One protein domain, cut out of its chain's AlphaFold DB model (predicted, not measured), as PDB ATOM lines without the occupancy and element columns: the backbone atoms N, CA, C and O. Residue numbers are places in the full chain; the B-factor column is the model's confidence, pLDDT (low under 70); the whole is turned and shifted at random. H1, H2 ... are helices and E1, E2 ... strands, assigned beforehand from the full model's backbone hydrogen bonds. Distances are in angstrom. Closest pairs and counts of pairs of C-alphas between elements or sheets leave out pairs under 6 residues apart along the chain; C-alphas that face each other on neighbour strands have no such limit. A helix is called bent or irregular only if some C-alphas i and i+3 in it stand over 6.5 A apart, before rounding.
ATOM      1  N   PRO A   3       5.722  16.836  46.193       90.31
ATOM      2  CA  PRO A   3       4.493  17.585  45.956       90.31
ATOM      3  C   PRO A   3       4.418  18.048  44.502       90.31
ATOM      4  O   PRO A   3       5.428  18.437  43.916       90.31
ATOM      5  N   LEU A   4       3.225  17.993  43.924       92.81
ATOM      6  CA  LEU A   4       2.929  18.487  42.586       92.81
ATOM      7  C   LEU A   4       1.819  19.550  42.659       92.81
ATOM      8  O   LEU A   4       1.038  19.563  43.616       92.81
ATOM      9  N   PRO A   5       1.709  20.431  41.649       92.00
ATOM     10  CA  PRO A   5       0.592  21.364  41.548       92.00
ATOM     11  C   PRO A   5      -0.772  20.656  41.563       92.00
ATOM     12  O   PRO A   5      -0.893  19.494  41.178       92.00
ATOM     13  N   GLY A   6      -1.820  21.375  41.973       89.12
ATOM     14  CA  GLY A   6      -3.195  20.869  41.913       89.12
ATOM     15  C   GLY A   6      -3.544  19.834  42.988       89.12
ATOM     16  O   GLY A   6      -4.330  18.929  42.720       89.12
ATOM     17  N   ASN A   7      -2.975  19.962  44.194       85.69
ATOM     18  CA  ASN A   7      -3.206  19.050  45.324       85.69
ATOM     19  C   ASN A   7      -2.858  17.584  44.992       85.69
ATOM     20  O   ASN A   7      -3.583  16.645  45.330       85.69
ATOM     21  N   GLN A   8      -1.755  17.395  44.267       88.69
ATOM     22  CA  GLN A   8      -1.249  16.085  43.879       88.69
ATOM     23  C   GLN A   8       0.075  15.798  44.586       88.69
ATOM     24  O   GLN A   8       0.881  16.688  44.838       88.69
ATOM     25  N   LEU A   9       0.321  14.525  44.883       89.88
ATOM     26  CA  LEU A   9       1.571  14.062  45.474       89.88
ATOM     27  C   LEU A   9       2.117  12.925  44.620       89.88
ATOM     28  O   LEU A   9       1.469  11.890  44.466       89.88
ATOM     29  N   ARG A  10       3.326  13.101  44.084       91.19
ATOM     30  CA  ARG A  10       4.037  12.021  43.404       91.19
ATOM     31  C   ARG A  10       4.707  11.122  44.430       91.19
ATOM     32  O   ARG A  10       5.501  11.583  45.259       91.19
ATOM     33  N   ILE A  11       4.430   9.830  44.332       87.00
ATOM     34  CA  ILE A  11       5.032   8.801  45.170       87.00
ATOM     35  C   ILE A  11       5.729   7.796  44.261       87.00
ATOM     36  O   ILE A  11       5.102   7.184  43.403       87.00
ATOM     37  N   GLU A  12       7.030   7.641  44.467       88.75
ATOM     38  CA  GLU A  12       7.833   6.585  43.860       88.75
ATOM     39  C   GLU A  12       8.084   5.542  44.944       88.75
ATOM     40  O   GLU A  12       8.524   5.881  46.046       88.75
ATOM     41  N   TYR A  13       7.738   4.290  44.655       79.38
ATOM     42  CA  TYR A  13       7.826   3.189  45.603       79.38
ATOM     43  C   TYR A  13       8.576   2.026  44.969       79.38
ATOM     44  O   TYR A  13       8.152   1.491  43.946       79.38
ATOM     45  N   LEU A  14       9.682   1.638  45.597       82.00
ATOM     46  CA  LEU A  14      10.489   0.493  45.206       82.00
ATOM     47  C   LEU A  14      10.429  -0.544  46.328       82.00
ATOM     48  O   LEU A  14      10.786  -0.248  47.467       82.00
ATOM     49  N   ALA A  15      10.000  -1.757  45.996       76.69
ATOM     50  CA  ALA A  15       9.984  -2.885  46.914       76.69
ATOM     51  C   ALA A  15      10.820  -4.032  46.354       76.69
ATOM     52  O   ALA A  15      10.654  -4.428  45.201       76.69
ATOM     53  N   LYS A  16      11.686  -4.588  47.201       74.69
ATOM     54  CA  LYS A  16      12.403  -5.835  46.949       74.69
ATOM     55  C   LYS A  16      11.950  -6.844  47.995       74.69
ATOM     56  O   LYS A  16      12.117  -6.602  49.186       74.69
ATOM     57  N   ALA A  17      11.372  -7.950  47.545       71.25
ATOM     58  CA  ALA A  17      10.993  -9.064  48.398       71.25
ATOM     59  C   ALA A  17      11.844 -10.278  48.022       71.25
ATOM     60  O   ALA A  17      11.950 -10.606  46.841       71.25
ATOM     61  N   ASP A  18      12.448 -10.915  49.021       71.50
ATOM     62  CA  ASP A  18      13.116 -12.204  48.876       71.50
ATOM     63  C   ASP A  18      12.203 -13.273  49.498       71.50
ATOM     64  O   ASP A  18      12.079 -13.331  50.727       71.50
ATOM     65  N   PRO A  19      11.455 -14.039  48.684       67.69
ATOM     66  CA  PRO A  19      10.610 -15.110  49.183       67.69
ATOM     67  C   PRO A  19      11.503 -16.285  49.607       67.69
ATOM     68  O   PRO A  19      11.692 -17.240  48.863       67.69
ATOM     69  N   ALA A  20      12.083 -16.220  50.803       69.19
ATOM     70  CA  ALA A  20      12.814 -17.349  51.367       69.19
ATOM     71  C   ALA A  20      11.901 -18.594  51.505       69.19
ATOM     72  O   ALA A  20      10.697 -18.482  51.751       69.19
ATOM     73  N   GLY A  21      12.475 -19.799  51.403       70.25
ATOM     74  CA  GLY A  21      11.760 -21.066  51.617       70.25
ATOM     75  C   GLY A  21      10.973 -21.575  50.398       70.25
ATOM     76  O   GLY A  21      11.419 -21.453  49.264       70.25
ATOM     77  N   ALA A  22       9.814 -22.207  50.633       68.25
ATOM     78  CA  ALA A  22       9.001 -22.879  49.605       68.25
ATOM     79  C   ALA A  22       8.019 -21.951  48.860       68.25
ATOM     80  O   ALA A  22       7.161 -22.432  48.117       68.25
ATOM     81  N   VAL A  23       8.093 -20.633  49.078       68.75
ATOM     82  CA  VAL A  23       7.201 -19.672  48.422       68.75
ATOM     83  C   VAL A  23       7.646 -19.506  46.970       68.75
ATOM     84  O   VAL A  23       8.762 -19.050  46.721       68.75
ATOM     85  N   PRO A  24       6.800 -19.839  45.982       64.56
ATOM     86  CA  PRO A  24       7.190 -19.702  44.593       64.56
ATOM     87  C   PRO A  24       7.477 -18.245  44.226       64.56
ATOM     88  O   PRO A  24       6.704 -17.344  44.561       64.56
ATOM     89  N   ALA A  25       8.530 -18.020  43.442       65.12
ATOM     90  CA  ALA A  25       8.900 -16.690  42.956       65.12
ATOM     91  C   ALA A  25       7.747 -15.970  42.221       65.12
ATOM     92  O   ALA A  25       7.656 -14.743  42.248       65.12
ATOM     93  N   TRP A  26       6.812 -16.720  41.617       58.97
ATOM     94  CA  TRP A  26       5.624 -16.148  40.976       58.97
ATOM     95  C   TRP A  26       4.681 -15.446  41.966       58.97
ATOM     96  O   TRP A  26       4.084 -14.434  41.605       58.97
ATOM     97  N   ILE A  27       4.599 -15.901  43.223       63.53
ATOM     98  CA  ILE A  27       3.819 -15.230  44.275       63.53
ATOM     99  C   ILE A  27       4.447 -13.873  44.595       63.53
ATOM    100  O   ILE A  27       3.743 -12.863  44.596       63.53
ATOM    101  N   ALA A  28       5.771 -13.815  44.778       63.50
ATOM    102  CA  ALA A  28       6.477 -12.551  44.989       63.50
ATOM    103  C   ALA A  28       6.229 -11.564  43.832       63.50
ATOM    104  O   ALA A  28       5.894 -10.409  44.077       63.50
ATOM    105  N   ASN A  29       6.264 -12.027  42.579       63.44
ATOM    106  CA  ASN A  29       6.006 -11.182  41.406       63.44
ATOM    107  C   ASN A  29       4.553 -10.670  41.317       63.44
ATOM    108  O   ASN A  29       4.326  -9.519  40.928       63.44
ATOM    109  N   MET A  30       3.557 -11.478  41.710       63.25
ATOM    110  CA  MET A  30       2.160 -11.022  41.783       63.25
ATOM    111  C   MET A  30       1.958  -9.956  42.868       63.25
ATOM    112  O   MET A  30       1.213  -8.993  42.663       63.25
ATOM    113  N   PHE A  31       2.651 -10.082  44.002       64.56
ATOM    114  CA  PHE A  31       2.612  -9.071  45.058       64.56
ATOM    115  C   PHE A  31       3.346  -7.790  44.670       64.56
ATOM    116  O   PHE A  31       2.848  -6.714  44.980       64.56
ATOM    117  N   VAL A  32       4.466  -7.877  43.949       63.84
ATOM    118  CA  VAL A  32       5.246  -6.706  43.515       63.84
ATOM    119  C   VAL A  32       4.469  -5.817  42.535       63.84
ATOM    120  O   VAL A  32       4.651  -4.605  42.544       63.84
ATOM    121  N   THR A  33       3.560  -6.377  41.733       66.81
ATOM    122  CA  THR A  33       2.786  -5.595  40.750       66.81
ATOM    123  C   THR A  33       1.455  -5.070  41.298       66.81
ATOM    124  O   THR A  33       1.148  -3.894  41.113       66.81
ATOM    125  N   LYS A  34       0.663  -5.892  42.005       73.50
ATOM    126  CA  LYS A  34      -0.670  -5.481  42.494       73.50
ATOM    127  C   LYS A  34      -0.662  -4.896  43.908       73.50
ATOM    128  O   LYS A  34      -1.419  -3.970  44.193       73.50
ATOM    129  N   GLY A  35       0.194  -5.411  44.789       77.31
ATOM    130  CA  GLY A  35       0.246  -5.014  46.199       77.31
ATOM    131  C   GLY A  35       0.505  -3.516  46.400       77.31
ATOM    132  O   GLY A  35      -0.295  -2.860  47.072       77.31
ATOM    133  N   PRO A  36       1.562  -2.941  45.793       80.00
ATOM    134  CA  PRO A  36       1.856  -1.516  45.914       80.00
ATOM    135  C   PRO A  36       0.717  -0.632  45.413       80.00
ATOM    136  O   PRO A  36       0.320   0.303  46.104       80.00
ATOM    137  N   TYR A  37       0.144  -0.951  44.250       84.06
ATOM    138  CA  TYR A  37      -0.948  -0.169  43.677       84.06
ATOM    139  C   TYR A  37      -2.170  -0.129  44.605       84.06
ATOM    140  O   TYR A  37      -2.622   0.953  44.980       84.06
ATOM    141  N   GLU A  38      -2.657  -1.293  45.041       88.06
ATOM    142  CA  GLU A  38      -3.803  -1.378  45.955       88.06
ATOM    143  C   GLU A  38      -3.510  -0.678  47.288       88.06
ATOM    144  O   GLU A  38      -4.367   0.028  47.820       88.06
ATOM    145  N   THR A  39      -2.277  -0.786  47.796       87.62
ATOM    146  CA  THR A  39      -1.849  -0.083  49.014       87.62
ATOM    147  C   THR A  39      -2.010   1.426  48.864       87.62
ATOM    148  O   THR A  39      -2.624   2.058  49.722       87.62
ATOM    149  N   PHE A  40      -1.533   2.016  47.763       89.94
ATOM    150  CA  PHE A  40      -1.660   3.460  47.537       89.94
ATOM    151  C   PHE A  40      -3.100   3.900  47.243       89.94
ATOM    152  O   PHE A  40      -3.509   4.980  47.677       89.94
ATOM    153  N   VAL A  41      -3.910   3.057  46.592       91.25
ATOM    154  CA  VAL A  41      -5.350   3.307  46.412       91.25
ATOM    155  C   VAL A  41      -6.071   3.352  47.758       91.25
ATOM    156  O   VAL A  41      -6.876   4.255  47.998       91.25
ATOM    157  N   GLN A  42      -5.788   2.412  48.662       94.69
ATOM    158  CA  GLN A  42      -6.386   2.413  49.998       94.69
ATOM    159  C   GLN A  42      -5.825   3.542  50.864       94.69
ATOM    160  O   GLN A  42      -6.593   4.201  51.566       94.69
ATOM    161  N   LEU A  43      -4.526   3.842  50.762       92.50
ATOM    162  CA  LEU A  43      -3.910   4.973  51.450       92.50
ATOM    163  C   LEU A  43      -4.612   6.279  51.083       92.50
ATOM    164  O   LEU A  43      -4.967   7.036  51.981       92.50
ATOM    165  N   ARG A  44      -4.909   6.505  49.794       91.81
ATOM    166  CA  ARG A  44      -5.678   7.673  49.339       91.81
ATOM    167  C   ARG A  44      -7.025   7.798  50.060       91.81
ATOM    168  O   ARG A  44      -7.420   8.898  50.431       91.81
ATOM    169  N   LYS A  45      -7.723   6.683  50.289       95.56
ATOM    170  CA  LYS A  45      -8.997   6.680  51.029       95.56
ATOM    171  C   LYS A  45      -8.796   6.967  52.515       95.56
ATOM    172  O   LYS A  45      -9.620   7.649  53.112       95.56
ATOM    173  N   VAL A  46      -7.726   6.442  53.115       95.25
ATOM    174  CA  VAL A  46      -7.406   6.676  54.531       95.25
ATOM    175  C   VAL A  46      -7.069   8.142  54.764       95.25
ATOM    176  O   VAL A  46      -7.689   8.751  55.628       95.25
ATOM    177  N   VAL A  47      -6.169   8.728  53.970       91.94
ATOM    178  CA  VAL A  47      -5.780  10.138  54.134       91.94
ATOM    179  C   VAL A  47      -6.939  11.098  53.868       91.94
ATOM    180  O   VAL A  47      -6.972  12.166  54.461       91.94
ATOM    181  N   ALA A  48      -7.925  10.716  53.050       92.50
ATOM    182  CA  ALA A  48      -9.128  11.515  52.817       92.50
ATOM    183  C   ALA A  48     -10.105  11.543  54.012       92.50
ATOM    184  O   ALA A  48     -11.086  12.284  53.981       92.50
ATOM    185  N   ARG A  49      -9.883  10.743  55.066       96.12
ATOM    186  CA  ARG A  49     -10.762  10.746  56.245       96.12
ATOM    187  C   ARG A  49     -10.659  12.085  56.995       96.12
ATOM    188  O   ARG A  49      -9.558  12.631  57.098       96.12
ATOM    189  N   PRO A  50     -11.756  12.570  57.618       93.50
ATOM    190  CA  PRO A  50     -11.770  13.857  58.324       93.50
ATOM    191  C   PRO A  50     -10.671  13.998  59.381       93.50
ATOM    192  O   PRO A  50     -10.080  15.063  59.512       93.50
ATOM    193  N   ALA A  51     -10.348  12.902  60.076       93.81
ATOM    194  CA  ALA A  51      -9.304  12.863  61.096       93.81
ATOM    195  C   ALA A  51      -7.913  13.283  60.587       93.81
ATOM    196  O   ALA A  51      -7.110  13.739  61.389       93.81
ATOM    197  N   TYR A  52      -7.628  13.144  59.286       91.19
ATOM    198  CA  TYR A  52      -6.357  13.564  58.684       91.19
ATOM    199  C   TYR A  52      -6.469  14.873  57.899       91.19
ATOM    200  O   TYR A  52      -5.485  15.592  57.795       91.19
ATOM    201  N   GLN A  53      -7.652  15.206  57.375       90.19
ATOM    202  CA  GLN A  53      -7.885  16.466  56.653       90.19
ATOM    203  C   GLN A  53      -8.001  17.674  57.591       90.19
ATOM    204  O   GLN A  53      -7.666  18.788  57.209       90.19
ATOM    205  N   LEU A  54      -8.483  17.457  58.818       90.00
ATOM    206  CA  LEU A  54      -8.657  18.504  59.830       90.00
ATOM    207  C   LEU A  54      -7.529  18.517  60.869       90.00
ATOM    208  O   LEU A  54      -7.568  19.315  61.808       90.00
ATOM    209  N   ALA A  55      -6.554  17.617  60.735       88.94
ATOM    210  CA  ALA A  55      -5.441  17.532  61.663       88.94
ATOM    211  C   ALA A  55      -4.564  18.781  61.548       88.94
ATOM    212  O   ALA A  55      -4.153  19.164  60.454       88.94
TER     213      ALA A  55
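This is residues 3 to 55 of the 62 residues of an uncharacterized protein of Sphingobacteriales bacterium (UniProt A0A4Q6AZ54). An extended stretch, residues 11 to 24, runs out from the short strand E1 to a turn near Ala 22, and the chain then folds back as one long bent helix, H1, making a loose, open pair of limbs joined at one end. At the other end the limbs part: E1 with residues 4 to 7 before it, and residues 41 to 55 with the small helix H2, stick out separately. The printed part has 53 residues, with one named strand and two named helices in the order E1, H1, H2, and its class is mostly helix. It is extended, with a radius of gyration of the C-alphas of 15.5 A, and only just elongated, with spans of 46 by 23 by 14 A.

E1, residues 8 to 10, pairs with no named strand, but residues 3 to 4 form a short antiparallel pairing with residues 8 to 9 of E1. A long link of 14 residues leads to H1, residues 25 to 47. By its hydrogen bonds H1 was assigned as one helix, but it is bent: C-alphas 33 and 36 are 6.6 A apart. Its arms are H1a, residues 25 to 33, and H1b, residues 36 to 47; their lines stand at a steep tilt of 39 degrees. A tight link of 2 residues leads on to H2, residues 50 to 53. H1b and H2 are close but not clearly touching, and their closest C-alphas, those of Val 47 and Gln 53, are 7.1 A apart. E1 is apart from H1a, H1b and H2, and H1a is apart from H2. In H1a and H1b every O i to N i+4 pair is within hydrogen-bond range; H2 is too short for such a pair, and its one O i to N i+3 pair is within range.

E1 begins at C-alpha 8, at (-1.249, 16.085, 43.879), and spans 6.7 A from first to last C-alpha. H1a begins at C-alpha 25, at (8.900, -16.690, 42.956), and spans 12.9 A. H1b spans 16.2 A and ends at C-alpha 47, at (-5.780, 10.138, 54.134). H2 spans 5.0 A and ends at C-alpha 53, at (-7.885, 16.466, 56.653).

The two C-alphas farthest apart, those of Ala 22 and Leu 54, are 46.1 A apart. The printed part has no cut; the link from E1 to H1 is long. The mean pLDDT of the printed part is 81.2, and residues 19 to 20 and 22 to 33 are under 70; the mean pLDDT of H1a is 64.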